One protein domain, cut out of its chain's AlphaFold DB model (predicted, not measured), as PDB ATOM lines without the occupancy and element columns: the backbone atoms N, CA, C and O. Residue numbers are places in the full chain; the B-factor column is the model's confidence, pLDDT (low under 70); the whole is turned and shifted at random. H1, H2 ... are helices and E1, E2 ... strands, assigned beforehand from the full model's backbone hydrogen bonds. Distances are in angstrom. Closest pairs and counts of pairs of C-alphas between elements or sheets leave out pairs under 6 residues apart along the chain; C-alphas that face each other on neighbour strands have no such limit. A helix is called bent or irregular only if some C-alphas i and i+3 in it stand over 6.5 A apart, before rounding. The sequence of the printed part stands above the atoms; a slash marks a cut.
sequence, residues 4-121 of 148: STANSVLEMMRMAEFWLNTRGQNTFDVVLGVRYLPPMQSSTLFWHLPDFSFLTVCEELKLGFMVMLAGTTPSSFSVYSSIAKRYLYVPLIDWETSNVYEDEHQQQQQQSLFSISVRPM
ATOM      1  N   SER A   4      -9.570  15.971 -30.467       76.12
ATOM      2  CA  SER A   4      -9.889  17.351 -30.854       76.12
ATOM      3  C   SER A   4      -8.827  18.000 -31.735       76.12
ATOM      4  O   SER A   4      -9.173  18.608 -32.751       76.12
ATOM      5  N   THR A   5      -7.546  17.870 -31.385       79.62
ATOM      6  CA  THR A   5      -6.455  18.455 -32.179       79.62
ATOM      7  C   THR A   5      -6.337  17.753 -33.526       79.62
ATOM      8  O   THR A   5      -6.252  18.421 -34.553       79.62
ATOM      9  N   ALA A   6      -6.439  16.419 -33.548       78.62
ATOM     10  CA  ALA A   6      -6.414  15.646 -34.792       78.62
ATOM     11  C   ALA A   6      -7.549  16.054 -35.751       78.62
ATOM     12  O   ALA A   6      -7.305  16.290 -36.934       78.62
ATOM     13  N   ASN A   7      -8.769  16.223 -35.230       85.44
ATOM     14  CA  ASN A   7      -9.901  16.702 -36.025       85.44
ATOM     15  C   ASN A   7      -9.690  18.135 -36.525       85.44
ATOM     16  O   ASN A   7      -9.978  18.429 -37.679       85.44
ATOM     17  N   SER A   8      -9.142  19.019 -35.690       89.06
ATOM     18  CA  SER A   8      -8.882  20.411 -36.081       89.06
ATOM     19  C   SER A   8      -7.874  20.501 -37.229       89.06
ATOM     20  O   SER A   8      -8.084  21.259 -38.176       89.06
ATOM     21  N   VAL A   9      -6.807  19.696 -37.183       88.19
ATOM     22  CA  VAL A   9      -5.823  19.608 -38.272       88.19
ATOM     23  C   VAL A   9      -6.474  19.076 -39.545       88.19
ATOM     24  O   VAL A   9      -6.256  19.631 -40.620       88.19
ATOM     25  N   LEU A  10      -7.309  18.040 -39.440       89.94
ATOM     26  CA  LEU A  10      -8.001  17.492 -40.602       89.94
ATOM     27  C   LEU A  10      -8.925  18.522 -41.268       89.94
ATOM     28  O   LEU A  10      -8.892  18.667 -42.491       89.94
ATOM     29  N   GLU A  11      -9.711  19.261 -40.486       92.62
ATOM     30  CA  GLU A  11     -10.579  20.320 -41.012       92.62
ATOM     31  C   GLU A  11      -9.767  21.432 -41.691       92.62
ATOM     32  O   GLU A  11     -10.138  21.906 -42.766       92.62
ATOM     33  N   MET A  12      -8.606  21.803 -41.135       93.06
ATOM     34  CA  MET A  12      -7.699  22.745 -41.799       93.06
ATOM     35  C   MET A  12      -7.175  22.210 -43.137       93.06
ATOM     36  O   MET A  12      -7.143  22.955 -44.117       93.06
ATOM     37  N   MET A  13      -6.808  20.928 -43.211       92.44
ATOM     38  CA  MET A  13      -6.343  20.310 -44.459       92.44
ATOM     39  C   MET A  13      -7.453  20.257 -45.517       92.44
ATOM     40  O   MET A  13      -7.208  20.565 -46.682       92.44
ATOM     41  N   ARG A  14      -8.691  19.944 -45.116       94.31
ATOM     42  CA  ARG A  14      -9.869  19.982 -46.001       94.31
ATOM     43  C   ARG A  14     -10.167  21.388 -46.508       94.31
ATOM     44  O   ARG A  14     -10.473  21.577 -47.683       94.31
ATOM     45  N   MET A  15     -10.030  22.388 -45.643       95.62
ATOM     46  CA  MET A  15     -10.165  23.784 -46.041       95.62
ATOM     47  C   MET A  15      -9.080  24.161 -47.062       95.62
ATOM     48  O   MET A  15      -9.386  24.781 -48.077       95.62
ATOM     49  N   ALA A  16      -7.829  23.743 -46.850       93.75
ATOM     50  CA  ALA A  16      -6.734  23.992 -47.788       93.75
ATOM     51  C   ALA A  16      -6.962  23.333 -49.162       93.75
ATOM     52  O   ALA A  16      -6.752  23.987 -50.183       93.75
ATOM     53  N   GLU A  17      -7.452  22.088 -49.195       94.88
ATOM     54  CA  GLU A  17      -7.877  21.383 -50.416       94.88
ATOM     55  C   GLU A  17      -8.923  22.203 -51.192       94.88
ATOM     56  O   GLU A  17      -8.737  22.509 -52.371       94.88
ATOM     57  N   PHE A  18      -9.983  22.648 -50.510       94.94
ATOM     58  CA  PHE A  18     -11.026  23.479 -51.114       94.94
ATOM     59  C   PHE A  18     -10.471  24.799 -51.675       94.94
ATOM     60  O   PHE A  18     -10.775  25.187 -52.805       94.94
ATOM     61  N   TRP A  19      -9.627  25.496 -50.912       95.25
ATOM     62  CA  TRP A  19      -9.016  26.754 -51.353       95.25
ATOM     63  C   TRP A  19      -8.069  26.583 -52.540       95.25
ATOM     64  O   TRP A  19      -7.975  27.484 -53.371       95.25
ATOM     65  N   LEU A  20      -7.355  25.460 -52.626       94.56
ATOM     66  CA  LEU A  20      -6.499  25.164 -53.771       94.56
ATOM     67  C   LEU A  20      -7.342  24.895 -55.018       94.56
ATOM     68  O   LEU A  20      -7.108  25.528 -56.044       94.56
ATOM     69  N   ASN A  21      -8.366  24.053 -54.925       95.69
ATOM     70  CA  ASN A  21      -9.160  23.665 -56.096       95.69
ATOM     71  C   ASN A  21     -10.081  24.791 -56.597       95.69
ATOM     72  O   ASN A  21     -10.460  24.836 -57.761       95.69
ATOM     73  N   THR A  22     -10.426  25.757 -55.741       95.75
ATOM     74  CA  THR A  22     -11.233  26.923 -56.150       95.75
ATOM     75  C   THR A  22     -10.430  28.003 -56.877       95.75
ATOM     76  O   THR A  22     -11.014  28.888 -57.510       95.75
ATOM     77  N   ARG A  23      -9.092  27.967 -56.821       94.12
ATOM     78  CA  ARG A  23      -8.245  28.939 -57.524       94.12
ATOM     79  C   ARG A  23      -8.119  28.574 -58.998       94.12
ATOM     80  O   ARG A  23      -7.360  27.684 -59.356       94.12
ATOM     81  N   GLY A  24      -8.725  29.379 -59.872       90.44
ATOM     82  CA  GLY A  24      -8.641  29.201 -61.332       90.44
ATOM     83  C   GLY A  24      -7.245  29.372 -61.960       90.44
ATOM     84  O   GLY A  24      -7.116  29.260 -63.173       90.44
ATOM     85  N   GLN A  25      -6.211  29.674 -61.168       93.12
ATOM     86  CA  GLN A  25      -4.808  29.689 -61.611       93.12
ATOM     87  C   GLN A  25      -4.134  28.313 -61.501       93.12
ATOM     88  O   GLN A  25      -3.080  28.109 -62.102       93.12
ATOM     89  N   ASN A  26      -4.711  27.384 -60.737       91.25
ATOM     90  CA  ASN A  26      -4.170  26.041 -60.585       91.25
ATOM     91  C   ASN A  26      -4.568  25.183 -61.791       91.25
ATOM     92  O   ASN A  26      -5.695  25.244 -62.272       91.25
ATOM     93  N   THR A  27      -3.623  24.396 -62.304       93.69
ATOM     94  CA  THR A  27      -3.811  23.572 -63.511       93.69
ATOM     95  C   THR A  27      -4.329  22.166 -63.214       93.69
ATOM     96  O   THR A  27      -4.611  21.413 -64.145       93.69
ATOM     97  N   PHE A  28      -4.436  21.803 -61.937       91.81
ATOM     98  CA  PHE A  28      -4.907  20.509 -61.466       91.81
ATOM     99  C   PHE A  28      -5.639  20.665 -60.135       91.81
ATOM    100  O   PHE A  28      -5.324  21.562 -59.349       91.81
ATOM    101  N   ASP A  29      -6.567  19.746 -59.885       92.31
ATOM    102  CA  ASP A  29      -7.221  19.591 -58.591       92.31
ATOM    103  C   ASP A  29      -6.421  18.638 -57.700       92.31
ATOM    104  O   ASP A  29      -5.819  17.663 -58.161       92.31
ATOM    105  N   VAL A  30      -6.436  18.911 -56.402       92.88
ATOM    106  CA  VAL A  30      -5.868  18.061 -55.356       92.88
ATOM    107  C   VAL A  30      -7.003  17.346 -54.640       92.88
ATOM    108  O   VAL A  30      -8.021  17.957 -54.329       92.88
ATOM    109  N   VAL A  31      -6.820  16.059 -54.345       92.88
ATOM    110  CA  VAL A  31      -7.771  15.279 -53.546       92.88
ATOM    111  C   VAL A  31      -7.074  14.766 -52.298       92.88
ATOM    112  O   VAL A  31      -6.045  14.095 -52.388       92.88
ATOM    113  N   LEU A  32      -7.645  15.058 -51.129       92.44
ATOM    114  CA  LEU A  32      -7.109  14.589 -49.854       92.44
ATOM    115  C   LEU A  32      -7.760  13.261 -49.433       92.44
ATOM    116  O   LEU A  32      -8.943  13.197 -49.071       92.44
ATOM    117  N   GLY A  33      -6.952  12.200 -49.431       89.62
ATOM    118  CA  GLY A  33      -7.269  10.920 -48.799       89.62
ATOM    119  C   GLY A  33      -6.921  10.944 -47.312       89.62
ATOM    120  O   GLY A  33      -5.871  11.446 -46.923       89.62
ATOM    121  N   VAL A  34      -7.803  10.407 -46.466       88.00
ATOM    122  CA  VAL A  34      -7.601  10.371 -45.008       88.00
ATOM    123  C   VAL A  34      -7.733   8.937 -44.525       88.00
ATOM    124  O   VAL A  34      -8.689   8.236 -44.876       88.00
ATOM    125  N   ARG A  35      -6.783   8.509 -43.696       84.81
ATOM    126  CA  ARG A  35      -6.818   7.223 -43.004       84.81
ATOM    127  C   ARG A  35      -6.541   7.434 -41.531       84.81
ATOM    128  O   ARG A  35      -5.530   8.018 -41.153       84.81
ATOM    129  N   TYR A  36      -7.463   6.949 -40.713       77.69
ATOM    130  CA  TYR A  36      -7.280   6.904 -39.274       77.69
ATOM    131  C   TYR A  36      -6.552   5.618 -38.925       77.69
ATOM    132  O   TYR A  36      -6.970   4.532 -39.328       77.69
ATOM    133  N   LEU A  37      -5.477   5.746 -38.154       72.44
ATOM    134  CA  LEU A  37      -4.892   4.589 -37.501       72.44
ATOM    135  C   LEU A  37      -5.912   4.040 -36.488       72.44
ATOM    136  O   LEU A  37      -6.582   4.822 -35.805       72.44
ATOM    137  N   PRO A  38      -6.060   2.713 -36.377       69.69
ATOM    138  CA  PRO A  38      -6.937   2.094 -35.411       69.69
ATOM    139  C   PRO A  38      -6.458   2.458 -34.006       69.69
ATOM    140  O   PRO A  38      -5.261   2.684 -33.791       69.69
ATOM    141  N   PRO A  39      -7.370   2.491 -33.025       67.00
ATOM    142  CA  PRO A  39      -6.988   2.718 -31.643       67.00
ATOM    143  C   PRO A  39      -6.046   1.594 -31.191       67.00
ATOM    144  O   PRO A  39      -6.461   0.449 -31.022       67.00
ATOM    145  N   MET A  40      -4.765   1.917 -31.016       66.06
ATOM    146  CA  MET A  40      -3.760   0.989 -30.501       66.06
ATOM    147  C   MET A  40      -3.568   1.202 -29.002       66.06
ATOM    148  O   MET A  40      -3.502   2.335 -28.524       66.06
ATOM    149  N   GLN A  41      -3.452   0.105 -28.249       70.75
ATOM    150  CA  GLN A  41      -3.057   0.182 -26.846       70.75
ATOM    151  C   GLN A  41      -1.612   0.677 -26.751       70.75
ATOM    152  O   GLN A  41      -0.736   0.209 -27.476       70.75
ATOM    153  N   SER A  42      -1.342   1.599 -25.826       67.69
ATOM    154  CA  SER A  42      -0.023   2.230 -25.683       67.69
ATOM    155  C   SER A  42       1.111   1.222 -25.457       67.69
ATOM    156  O   SER A  42       2.229   1.456 -25.900       67.69
ATOM    157  N   SER A  43       0.822   0.085 -24.815       68.38
ATOM    158  CA  SER A  43       1.784  -0.993 -24.549       68.38
ATOM    159  C   SER A  43       2.207  -1.778 -25.794       68.38
ATOM    160  O   SER A  43       3.285  -2.367 -25.799       68.38
ATOM    161  N   THR A  44       1.382  -1.804 -26.843       71.56
ATOM    162  CA  THR A  44       1.632  -2.588 -28.064       71.56
ATOM    163  C   THR A  44       1.856  -1.720 -29.299       71.56
ATOM    164  O   THR A  44       2.269  -2.231 -30.340       71.56
ATOM    165  N   LEU A  45       1.650  -0.405 -29.173       70.25
ATOM    166  CA  LEU A  45       1.783   0.573 -30.249       70.25
ATOM    167  C   LEU A  45       3.150   0.483 -30.935       70.25
ATOM    168  O   LEU A  45       3.201   0.414 -32.152       70.25
ATOM    169  N   PHE A  46       4.244   0.384 -30.178       70.62
ATOM    170  CA  PHE A  46       5.591   0.285 -30.753       70.62
ATOM    171  C   PHE A  46       5.760  -0.906 -31.715       70.62
ATOM    172  O   PHE A  46       6.409  -0.777 -32.748       70.62
ATOM    173  N   TRP A  47       5.148  -2.050 -31.399       69.94
ATOM    174  CA  TRP A  47       5.295  -3.281 -32.180       69.94
ATOM    175  C   TRP A  47       4.376  -3.327 -33.394       69.94
ATOM    176  O   TRP A  47       4.766  -3.840 -34.435       69.94
ATOM    177  N   HIS A  48       3.158  -2.798 -33.270       79.44
ATOM    178  CA  HIS A  48       2.160  -2.882 -34.338       79.44
ATOM    179  C   HIS A  48       2.147  -1.672 -35.266       79.44
ATOM    180  O   HIS A  48       1.634  -1.778 -36.380       79.44
ATOM    181  N   LEU A  49       2.685  -0.528 -34.836       79.69
ATOM    182  CA  LEU A  49       2.711   0.684 -35.647       79.69
ATOM    183  C   LEU A  49       3.450   0.479 -36.982       79.69
ATOM    184  O   LEU A  49       2.894   0.903 -37.991       79.69
ATOM    185  N   PRO A  50       4.630  -0.175 -37.056       82.44
ATOM    186  CA  PRO A  50       5.303  -0.399 -38.335       82.44
ATOM    187  C   PRO A  50       4.458  -1.219 -39.310       82.44
ATOM    188  O   PRO A  50       4.223  -0.774 -40.432       82.44
ATOM    189  N   ASP A  51       3.947  -2.365 -38.857       82.00
ATOM    190  CA  ASP A  51       3.160  -3.271 -39.694       82.00
ATOM    191  C   ASP A  51       1.872  -2.601 -40.172       82.00
ATOM    192  O   ASP A  51       1.555  -2.609 -41.361       82.00
ATOM    193  N   PHE A  52       1.135  -1.972 -39.255       82.50
ATOM    194  CA  PHE A  52      -0.144  -1.361 -39.585       82.50
ATOM    195  C   PHE A  52       0.018  -0.127 -40.479       82.50
ATOM    196  O   PHE A  52      -0.709   0.025 -41.465       82.50
ATOM    197  N   SER A  53       0.979   0.747 -40.167       84.06
ATOM    198  CA  SER A  53       1.261   1.929 -40.984       84.06
ATOM    199  C   SER A  53       1.734   1.523 -42.375       84.06
ATOM    200  O   SER A  53       1.245   2.072 -43.359       84.06
ATOM    201  N   PHE A  54       2.612   0.521 -42.489       86.06
ATOM    202  CA  PHE A  54       3.067   0.025 -43.787       86.06
ATOM    203  C   PHE A  54       1.924  -0.574 -44.610       86.06
ATOM    204  O   PHE A  54       1.786  -0.236 -45.785       86.06
ATOM    205  N   LEU A  55       1.074  -1.410 -44.002       86.62
ATOM    206  CA  LEU A  55      -0.094  -1.988 -44.672       86.62
ATOM    207  C   LEU A  55      -1.053  -0.901 -45.167       86.62
ATOM    208  O   LEU A  55      -1.426  -0.912 -46.337       86.62
ATOM    209  N   THR A  56      -1.382   0.070 -44.313       87.44
ATOM    210  CA  THR A  56      -2.290   1.175 -44.660       87.44
ATOM    211  C   THR A  56      -1.738   2.006 -45.815       87.44
ATOM    212  O   THR A  56      -2.451   2.293 -46.772       87.44
ATOM    213  N   VAL A  57      -0.450   2.361 -45.767       88.81
ATOM    214  CA  VAL A  57       0.189   3.124 -46.846       88.81
ATOM    215  C   VAL A  57       0.224   2.311 -48.141       88.81
ATOM    216  O   VAL A  57      -0.060   2.852 -49.207       88.81
ATOM    217  N   CYS A  58       0.515   1.011 -48.075       88.75
ATOM    218  CA  CYS A  58       0.480   0.136 -49.246       88.75
ATOM    219  C   CYS A  58      -0.924   0.028 -49.859       88.75
ATOM    220  O   CYS A  58      -1.047  -0.068 -51.078       88.75
ATOM    221  N   GLU A  59      -1.981   0.020 -49.046       89.88
ATOM    222  CA  GLU A  59      -3.362   0.018 -49.535       89.88
ATOM    223  C   GLU A  59      -3.722   1.323 -50.246       89.88
ATOM    224  O   GLU A  59      -4.258   1.272 -51.353       89.88
ATOM    225  N   GLU A  60      -3.340   2.474 -49.690       89.31
ATOM    226  CA  GLU A  60      -3.520   3.757 -50.378       89.31
ATOM    227  C   GLU A  60      -2.682   3.836 -51.651       89.31
ATOM    228  O   GLU A  60      -3.135   4.362 -52.667       89.31
ATOM    229  N   LEU A  61      -1.476   3.264 -51.649       90.00
ATOM    230  CA  LEU A  61      -0.618   3.266 -52.828       90.00
ATOM    231  C   LEU A  61      -1.246   2.488 -53.991       90.00
ATOM    232  O   LEU A  61      -1.063   2.877 -55.141       90.00
ATOM    233  N   LYS A  62      -2.040   1.442 -53.712       89.88
ATOM    234  CA  LYS A  62      -2.819   0.733 -54.746       89.88
ATOM    235  C   LYS A  62      -3.869   1.631 -55.401       89.88
ATOM    236  O   LYS A  62      -4.152   1.447 -56.580       89.88
ATOM    237  N   LEU A  63      -4.453   2.564 -54.646       87.94
ATOM    238  CA  LEU A  63      -5.395   3.561 -55.169       87.94
ATOM    239  C   LEU A  63      -4.673   4.676 -55.940       87.94
ATOM    240  O   LEU A  63      -5.268   5.300 -56.813       87.94
ATOM    241  N   GLY A  64      -3.385   4.867 -55.653       88.81
ATOM    242  CA  GLY A  64      -2.523   5.857 -56.276       88.81
ATOM    243  C   GLY A  64      -2.579   7.179 -55.523       88.81
ATOM    244  O   GLY A  64      -3.542   7.933 -55.628       88.81
ATOM    245  N   PHE A  65      -1.513   7.487 -54.791       92.31
ATOM    246  CA  PHE A  65      -1.320   8.791 -54.168       92.31
ATOM    247  C   PHE A  65       0.128   9.249 -54.372       92.31
ATOM    248  O   PHE A  65       1.022   8.433 -54.593       92.31
ATOM    249  N   MET A  66       0.351  10.563 -54.341       92.00
ATOM    250  CA  MET A  66       1.656  11.149 -54.675       92.00
ATOM    251  C   MET A  66       2.463  11.581 -53.452       92.00
ATOM    252  O   MET A  66       3.686  11.601 -53.515       92.00
ATOM    253  N   VAL A  67       1.795  11.964 -52.361       92.62
ATOM    254  CA  VAL A  67       2.429  12.550 -51.175       92.62
ATOM    255  C   VAL A  67       1.746  12.032 -49.913       92.62
ATOM    256  O   VAL A  67       0.519  12.019 -49.834       92.62
ATOM    257  N   MET A  68       2.542  11.632 -48.922       92.56
ATOM    258  CA  MET A  68       2.080  11.355 -47.564       92.56
ATOM    259  C   MET A  68       2.156  12.629 -46.728       92.56
ATOM    260  O   MET A  68       3.210  13.257 -46.650       92.56
ATOM    261  N   LEU A  69       1.058  12.981 -46.062       91.50
ATOM    262  CA  LEU A  69       1.032  14.015 -45.031       91.50
ATOM    263  C   LEU A  69       0.863  13.318 -43.678       91.50
ATOM    264  O   LEU A  69      -0.101  12.570 -43.507       91.50
ATOM    265  N   ALA A  70       1.761  13.556 -42.721       86.81
ATOM    266  CA  ALA A  70       1.644  12.971 -41.386       86.81
ATOM    267  C   ALA A  70       2.038  13.941 -40.263       86.81
ATOM    268  O   ALA A  70       2.958  14.738 -40.394       86.81
ATOM    269  N   GLY A  71       1.344  13.846 -39.131       84.31
ATOM    270  CA  GLY A  71       1.717  14.505 -37.883       84.31
ATOM    271  C   GLY A  71       2.301  13.453 -36.969       84.31
ATOM    272  O   GLY A  71       1.559  12.806 -36.226       84.31
ATOM    273  N   THR A  72       3.600  13.195 -37.094       78.19
ATOM    274  CA  THR A  72       4.213  12.089 -36.365       78.19
ATOM    275  C   THR A  72       4.722  12.526 -34.994       78.19
ATOM    276  O   THR A  72       5.110  13.661 -34.744       78.19
ATOM    277  N   THR A  73       4.713  11.585 -34.058       76.69
ATOM    278  CA  THR A  73       5.497  11.670 -32.820       76.69
ATOM    279  C   THR A  73       6.937  11.208 -33.074       76.69
ATOM    280  O   THR A  73       7.147  10.441 -34.020       76.69
ATOM    281  N   PRO A  74       7.906  11.523 -32.192       73.00
ATOM    282  CA  PRO A  74       9.275  11.009 -32.305       73.00
ATOM    283  C   PRO A  74       9.346   9.482 -32.475       73.00
ATOM    284  O   PRO A  74      10.134   8.975 -33.265       73.00
ATOM    285  N   SER A  75       8.458   8.743 -31.800       73.12
ATOM    286  CA  SER A  75       8.400   7.275 -31.886       73.12
ATOM    287  C   SER A  75       7.878   6.742 -33.226       73.12
ATOM    288  O   SER A  75       8.252   5.653 -33.649       73.12
ATOM    289  N   SER A  76       7.011   7.501 -33.896       78.62
ATOM    290  CA  SER A  76       6.384   7.107 -35.162       78.62
ATOM    291  C   SER A  76       7.098   7.674 -36.384       78.62
ATOM    292  O   SER A  76       6.941   7.136 -37.477       78.62
ATOM    293  N   PHE A  77       7.868   8.752 -36.217       83.19
ATOM    294  CA  PHE A  77       8.567   9.419 -37.311       83.19
ATOM    295  C   PHE A  77       9.485   8.456 -38.055       83.19
ATOM    296  O   PHE A  77       9.397   8.361 -39.275       83.19
ATOM    297  N   SER A  78      10.280   7.666 -37.328       80.31
ATOM    298  CA  SER A  78      11.220   6.711 -37.927       80.31
ATOM    299  C   SER A  78      10.541   5.655 -38.796       80.31
ATOM    300  O   SER A  78      11.080   5.252 -39.829       80.31
ATOM    301  N   VAL A  79       9.321   5.252 -38.433       85.06
ATOM    302  CA  VAL A  79       8.496   4.330 -39.219       85.06
ATOM    303  C   VAL A  79       8.096   4.983 -40.539       85.06
ATOM    304  O   VAL A  79       8.418   4.458 -41.600       85.06
ATOM    305  N   TYR A  80       7.436   6.144 -40.495       86.69
ATOM    306  CA  TYR A  80       6.975   6.830 -41.707       86.69
ATOM    307  C   TYR A  80       8.132   7.299 -42.590       86.69
ATOM    308  O   TYR A  80       8.071   7.154 -43.810       86.69
ATOM    309  N   SER A  81       9.210   7.782 -41.977       86.38
ATOM    310  CA  SER A  81      10.472   8.118 -42.630       86.38
ATOM    311  C   SER A  81      11.039   6.901 -43.364       86.38
ATOM    312  O   SER A  81      11.298   6.962 -44.563       86.38
ATOM    313  N   SER A  82      11.139   5.745 -42.704       85.25
ATOM    314  CA  SER A  82      11.625   4.519 -43.346       85.25
ATOM    315  C   SER A  82      10.728   4.082 -44.508       85.25
ATOM    316  O   SER A  82      11.235   3.728 -45.574       85.25
ATOM    317  N   ILE A  83       9.402   4.148 -44.347       87.81
ATOM    318  CA  ILE A  83       8.431   3.843 -45.412       87.81
ATOM    319  C   ILE A  83       8.660   4.752 -46.625       87.81
ATOM    320  O   ILE A  83       8.804   4.255 -47.744       87.81
ATOM    321  N   ALA A  84       8.762   6.060 -46.395       89.69
ATOM    322  CA  ALA A  84       8.972   7.069 -47.426       89.69
ATOM    323  C   ALA A  84      10.310   6.893 -48.153       89.69
ATOM    324  O   ALA A  84      10.355   6.870 -49.379       89.69
ATOM    325  N   LYS A  85      11.403   6.741 -47.398       86.50
ATOM    326  CA  LYS A  85      12.777   6.806 -47.911       86.50
ATOM    327  C   LYS A  85      13.300   5.481 -48.447       86.50
ATOM    328  O   LYS A  85      14.096   5.473 -49.382       86.50
ATOM    329  N   ARG A  86      12.929   4.372 -47.803       83.25
ATOM    330  CA  ARG A  86      13.579   3.070 -47.999       83.25
ATOM    331  C   ARG A  86      12.694   2.051 -48.695       83.25
ATOM    332  O   ARG A  86      13.223   1.210 -49.414       83.25
ATOM    333  N   TYR A  87      11.382   2.099 -48.468       85.75
ATOM    334  CA  TYR A  87      10.480   1.055 -48.957       85.75
ATOM    335  C   TYR A  87       9.666   1.478 -50.177       85.75
ATOM    336  O   TYR A  87       9.586   0.709 -51.131       85.75
ATOM    337  N   LEU A  88       9.056   2.667 -50.153       89.00
ATOM    338  CA  LEU A  88       8.059   3.058 -51.157       89.00
ATOM    339  C   LEU A  88       8.471   4.247 -52.030       89.00
ATOM    340  O   LEU A  88       7.859   4.441 -53.075       89.00
ATOM    341  N   TYR A  89       9.495   5.017 -51.643       89.81
ATOM    342  CA  TYR A  89       9.943   6.212 -52.376       89.81
ATOM    343  C   TYR A  89       8.811   7.221 -52.617       89.81
ATOM    344  O   TYR A  89       8.678   7.793 -53.699       89.81
ATOM    345  N   VAL A  90       7.986   7.436 -51.591       90.50
ATOM    346  CA  VAL A  90       6.885   8.403 -51.621       90.50
ATOM    347  C   VAL A  90       7.221   9.574 -50.698       90.50
ATOM    348  O   VAL A  90       7.531   9.326 -49.533       90.50
ATOM    349  N   PRO A  91       7.160  10.833 -51.176       92.19
ATOM    350  CA  PRO A  91       7.424  12.004 -50.350       92.19
ATOM    351  C   PRO A  91       6.549  12.051 -49.095       92.19
ATOM    352  O   PRO A  91       5.326  11.945 -49.176       92.19
ATOM    353  N   LEU A  92       7.187  12.254 -47.947       91.19
ATOM    354  CA  LEU A  92       6.575  12.499 -46.649       91.19
ATOM    355  C   LEU A  92       6.713  13.976 -46.288       91.19
ATOM    356  O   LEU A  92       7.827  14.495 -46.228       91.19
ATOM    357  N   ILE A  93       5.595  14.634 -46.003       91.38
ATOM    358  CA  ILE A  93       5.554  15.965 -45.397       91.38
ATOM    359  C   ILE A  93       5.088  15.797 -43.953       91.38
ATOM    360  O   ILE A  93       3.956  15.373 -43.708       91.38
ATOM    361  N   ASP A  94       5.966  16.134 -43.014       88.56
ATOM    362  CA  ASP A  94       5.684  16.095 -41.584       88.56
ATOM    363  C   ASP A  94       5.424  17.499 -41.031       88.56
ATOM    364  O   ASP A  94       6.149  18.440 -41.359       88.56
ATOM    365  N   TRP A  95       4.386  17.664 -40.209       87.25
ATOM    366  CA  TRP A  95       4.062  18.954 -39.582       87.25
ATOM    367  C   TRP A  95       4.297  19.017 -38.072       87.25
ATOM    368  O   TRP A  95       4.099  20.076 -37.479       87.25
ATOM    369  N   GLU A  96       4.729  17.926 -37.445       83.12
ATOM    370  CA  GLU A  96       4.945  17.854 -36.001       83.12
ATOM    371  C   GLU A  96       6.407  17.740 -35.602       83.12
ATOM    372  O   GLU A  96       6.806  18.344 -34.608       83.12
ATOM    373  N   THR A  97       7.237  17.009 -36.339       77.44
ATOM    374  CA  THR A  97       8.661  16.887 -36.006       77.44
ATOM    375  C   THR A  97       9.439  17.926 -36.791       77.44
ATOM    376  O   THR A  97       9.344  17.982 -38.009       77.44
ATOM    377  N   SER A  98      10.196  18.792 -36.117       70.44
ATOM    378  CA  SER A  98      11.108  19.739 -36.784       70.44
ATOM    379  C   SER A  98      12.458  19.104 -37.117       70.44
ATOM    380  O   SER A  98      13.229  19.653 -37.899       70.44
ATOM    381  N   ASN A  99      12.762  17.961 -36.495       62.84
ATOM    382  CA  ASN A  99      14.079  17.354 -36.517       62.84
ATOM    383  C   ASN A  99      14.115  16.206 -37.535       62.84
ATOM    384  O   ASN A  99      13.692  15.090 -37.249       62.84
ATOM    385  N   VAL A 100      14.631  16.486 -38.735       56.25
ATOM    386  CA  VAL A 100      14.922  15.470 -39.769       56.25
ATOM    387  C   VAL A 100      16.296  14.815 -39.527       56.25
ATOM    388  O   VAL A 100      16.732  13.983 -40.321       56.25
ATOM    389  N   TYR A 101      16.983  15.156 -38.429       53.03
ATOM    390  CA  TYR A 101      18.229  14.515 -38.013       53.03
ATOM    391  C   TYR A 101      17.947  13.119 -37.450       53.03
ATOM    392  O   TYR A 101      17.990  12.869 -36.249       53.03
ATOM    393  N   GLU A 102      17.641  12.189 -38.348       47.75
ATOM    394  CA  GLU A 102      17.939  10.788 -38.098       47.75
ATOM    395  C   GLU A 102      19.461  10.618 -38.206       47.75
ATOM    396  O   GLU A 102      20.050  10.855 -39.260       47.75
ATOM    397  N   ASP A 103      20.048  10.212 -37.081       46.06
ATOM    398  CA  ASP A 103      21.406   9.706 -36.863       46.06
ATOM    399  C   ASP A 103      22.532  10.721 -36.597       46.06
ATOM    400  O   ASP A 103      23.387  10.995 -37.436       46.06
ATOM    401  N   GLU A 104      22.684  11.097 -35.321       42.44
ATOM    402  CA  GLU A 104      23.932  11.651 -34.758       42.44
ATOM    403  C   GLU A 104      25.151  10.708 -34.921       42.44
ATOM    404  O   GLU A 104      26.299  11.120 -34.753       42.44
ATOM    405  N   HIS A 105      24.929   9.447 -35.309       42.94
ATOM    406  CA  HIS A 105      25.981   8.477 -35.629       42.94
ATOM    407  C   HIS A 105      26.298   8.339 -37.128       42.94
ATOM    408  O   HIS A 105      27.232   7.614 -37.475       42.94
ATOM    409  N   GLN A 106      25.603   9.053 -38.016       42.28
ATOM    410  CA  GLN A 106      25.958   9.125 -39.434       42.28
ATOM    411  C   GLN A 106      26.549  10.497 -39.743       42.28
ATOM    412  O   GLN A 106      25.907  11.412 -40.253       42.28
ATOM    413  N   GLN A 107      27.845  10.619 -39.448       39.41
ATOM    414  CA  GLN A 107      28.689  11.609 -40.101       39.41
ATOM    415  C   GLN A 107      28.431  11.544 -41.614       39.41
ATOM    416  O   GLN A 107      28.674  10.521 -42.246       39.41
ATOM    417  N   GLN A 108      27.965  12.662 -42.175       42.06
ATOM    418  CA  GLN A 108      27.890  12.922 -43.613       42.06
ATOM    419  C   GLN A 108      27.002  11.951 -44.409       42.06
ATOM    420  O   GLN A 108      27.522  11.087 -45.114       42.06
ATOM    421  N   GLN A 109      25.680  12.141 -44.425       39.72
ATOM    422  CA  GLN A 109      24.879  11.646 -45.550       39.72
ATOM    423  C   GLN A 109      23.525  12.352 -45.676       39.72
ATOM    424  O   GLN A 109      22.626  12.164 -44.875       39.72
ATOM    425  N   GLN A 110      23.436  13.176 -46.724       47.50
ATOM    426  CA  GLN A 110      22.249  13.441 -47.539       47.50
ATOM    427  C   GLN A 110      20.941  13.729 -46.780       47.50
ATOM    428  O   GLN A 110      20.247  12.815 -46.338       47.50
ATOM    429  N   GLN A 111      20.538  15.010 -46.750       54.97
ATOM    430  CA  GLN A 111      19.131  15.371 -46.557       54.97
ATOM    431  C   GLN A 111      18.279  14.415 -47.386       54.97
ATOM    432  O   GLN A 111      18.462  14.291 -48.602       54.97
ATOM    433  N   SER A 112      17.403  13.678 -46.718       59.41
ATOM    434  CA  SER A 112      16.587  12.718 -47.423       59.41
ATOM    435  C   SER A 112      15.645  13.443 -48.380       59.41
ATOM    436  O   SER A 112      14.820  14.245 -47.958       59.41
ATOM    437  N   LEU A 113      15.731  13.101 -49.665       74.44
ATOM    438  CA  LEU A 113      14.887  13.667 -50.723       74.44
ATOM    439  C   LEU A 113      13.394  13.321 -50.570       74.44
ATOM    440  O   LEU A 113      12.566  13.890 -51.274       74.44
ATOM    441  N   PHE A 114      13.053  12.387 -49.678       86.12
ATOM    442  CA  PHE A 114      11.697  11.861 -49.514       86.12
ATOM    443  C   PHE A 114      11.042  12.253 -48.188       86.12
ATOM    444  O   PHE A 114       9.939  11.795 -47.920       86.12
ATOM    445  N   SER A 115      11.672  13.091 -47.361       85.50
ATOM    446  CA  SER A 115      11.043  13.608 -46.141       85.50
ATOM    447  C   SER A 115      11.324  15.092 -45.960       85.50
ATOM    448  O   SER A 115      12.485  15.496 -45.930       85.50
ATOM    449  N   ILE A 116      10.277  15.883 -45.763       86.31
ATOM    450  CA  ILE A 116      10.373  17.300 -45.429       86.31
ATOM    451  C   ILE A 116       9.542  17.588 -44.182       86.31
ATOM    452  O   ILE A 116       8.442  17.062 -44.034       86.31
ATOM    453  N   SER A 117      10.066  18.436 -43.299       86.00
ATOM    454  CA  SER A 117       9.290  19.003 -42.200       86.00
ATOM    455  C   SER A 117       8.844  20.420 -42.541       86.00
ATOM    456  O   SER A 117       9.642  21.217 -43.037       86.00
ATOM    457  N   VAL A 118       7.581  20.744 -42.258       88.06
ATOM    458  CA  VAL A 118       7.076  22.126 -42.293       88.06
ATOM    459  C   VAL A 118       7.214  22.837 -40.946       88.06
ATOM    460  O   VAL A 118       7.019  24.051 -40.875       88.06
ATOM    461  N   ARG A 119       7.550  22.109 -39.872       83.56
ATOM    462  CA  ARG A 119       7.746  22.696 -38.547       83.56
ATOM    463  C   ARG A 119       9.146  23.316 -38.471       83.56
ATOM    464  O   ARG A 119      10.129  22.603 -38.661       83.56
ATOM    465  N   PRO A 120       9.270  24.615 -38.151       78.69
ATOM    466  CA  PRO A 120      10.575  25.243 -37.995       78.69
ATOM    467  C   PRO A 120      11.337  24.659 -36.800       78.69
ATOM    468  O   PRO A 120      10.732  24.198 -35.827       78.69
ATOM    469  N   MET A 121      12.668  24.714 -36.860       77.44
ATOM    470  CA  MET A 121      13.527  24.298 -35.752       77.44
ATOM    471  C   MET A 121      13.384  25.278 -34.575       77.44
ATOM    472  O   MET A 121      13.393  26.498 -34.745       77.44
TER     473      MET A 121
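This is residues 4 to 121 of the 148 residues of an uncharacterized protein of Anisakis simplex (UniProt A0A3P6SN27). A small sheet of three short parallel strands has one helix, H3, packed over one of its faces along the strands, and a second helix, H2, packs on H3 with its residues 46 to 54. The long helix H1 lies off to one side of this body, apart from the other named elements, and residues 22 to 27 and 103 to 110 stick out as loops. The 118 printed residues, with three named helices and three named strands, run H1 H2 E1 H3 E2 E3; the sheet's order is E1 E2 E3, and the class is mostly helix. The whole is compact, with a radius of gyration of the C-alphas of 15.5 A and spans of 48 by 37 by 29 A.

Start in the sheet at C-alpha 68, at (2.080, 11.355, -47.564), where E1, residues 68 to 70, begins. Beside it you find E2, residues 92 to 94, and then E3, residues 115 to 117, which ends at C-alpha 117, at (9.290, 19.003, -42.200). H3, residues 74 to 88, is 20.5 A long. H2, residues 45 to 63, is 26.1 A long. H1, residues 4 to 21, is 26.0 A long and begins at C-alpha 4, at (-9.889, 17.351, -30.854).

Look first at E2, the inner strand. It is parallel to E1 at 21 degrees, with N 93 and O 68 2.8 A apart, and to E3 at 19 degrees, with N 94 and O 116 2.8 A apart, both within hydrogen-bond range. E1, H3 and E2 make a strand-helix-strand unit, two parallel neighbour strands with a helix between them, and its crossover is right-handed. H3 on one face of the sheet gives two layers, one of helix and one of strands. Its height over the sheet is 9.2 A, and it lies over E2, along the strands at 5 degrees on the local plane; the closest C-alphas of the two are those of Ala 84 and Leu 92, 6.0 A apart. From H3 move to H2, which touches it with residues 46 to 54 alone; the closest C-alphas are those of Pro 50 and Val 79, 5.8 A apart. The two run the same way at a steep tilt of 38 degrees, only just past shallow. H2 and H1 are not on the sheet. Both H2 and H3 are irregular, but only just: C-alphas 47 and 50, and C-alphas 85 and 88, are each 6.8 A apart. Every O i to N i+4 pair is within hydrogen-bond range in H1, against 12 of 15 in H2 and 8 of 11 in H3.

The two C-alphas farthest apart are those of Gly 24 and Ser 43, 48.7 A. The printed part has no cut. Its long links are H1 to H2, 23 residues, and E2 to E3, 20 residues. The mean pLDDT of the printed part is 80.8; look for values under 70 at residues 38 to 40, 42 to 43, 47 and 99 to 112.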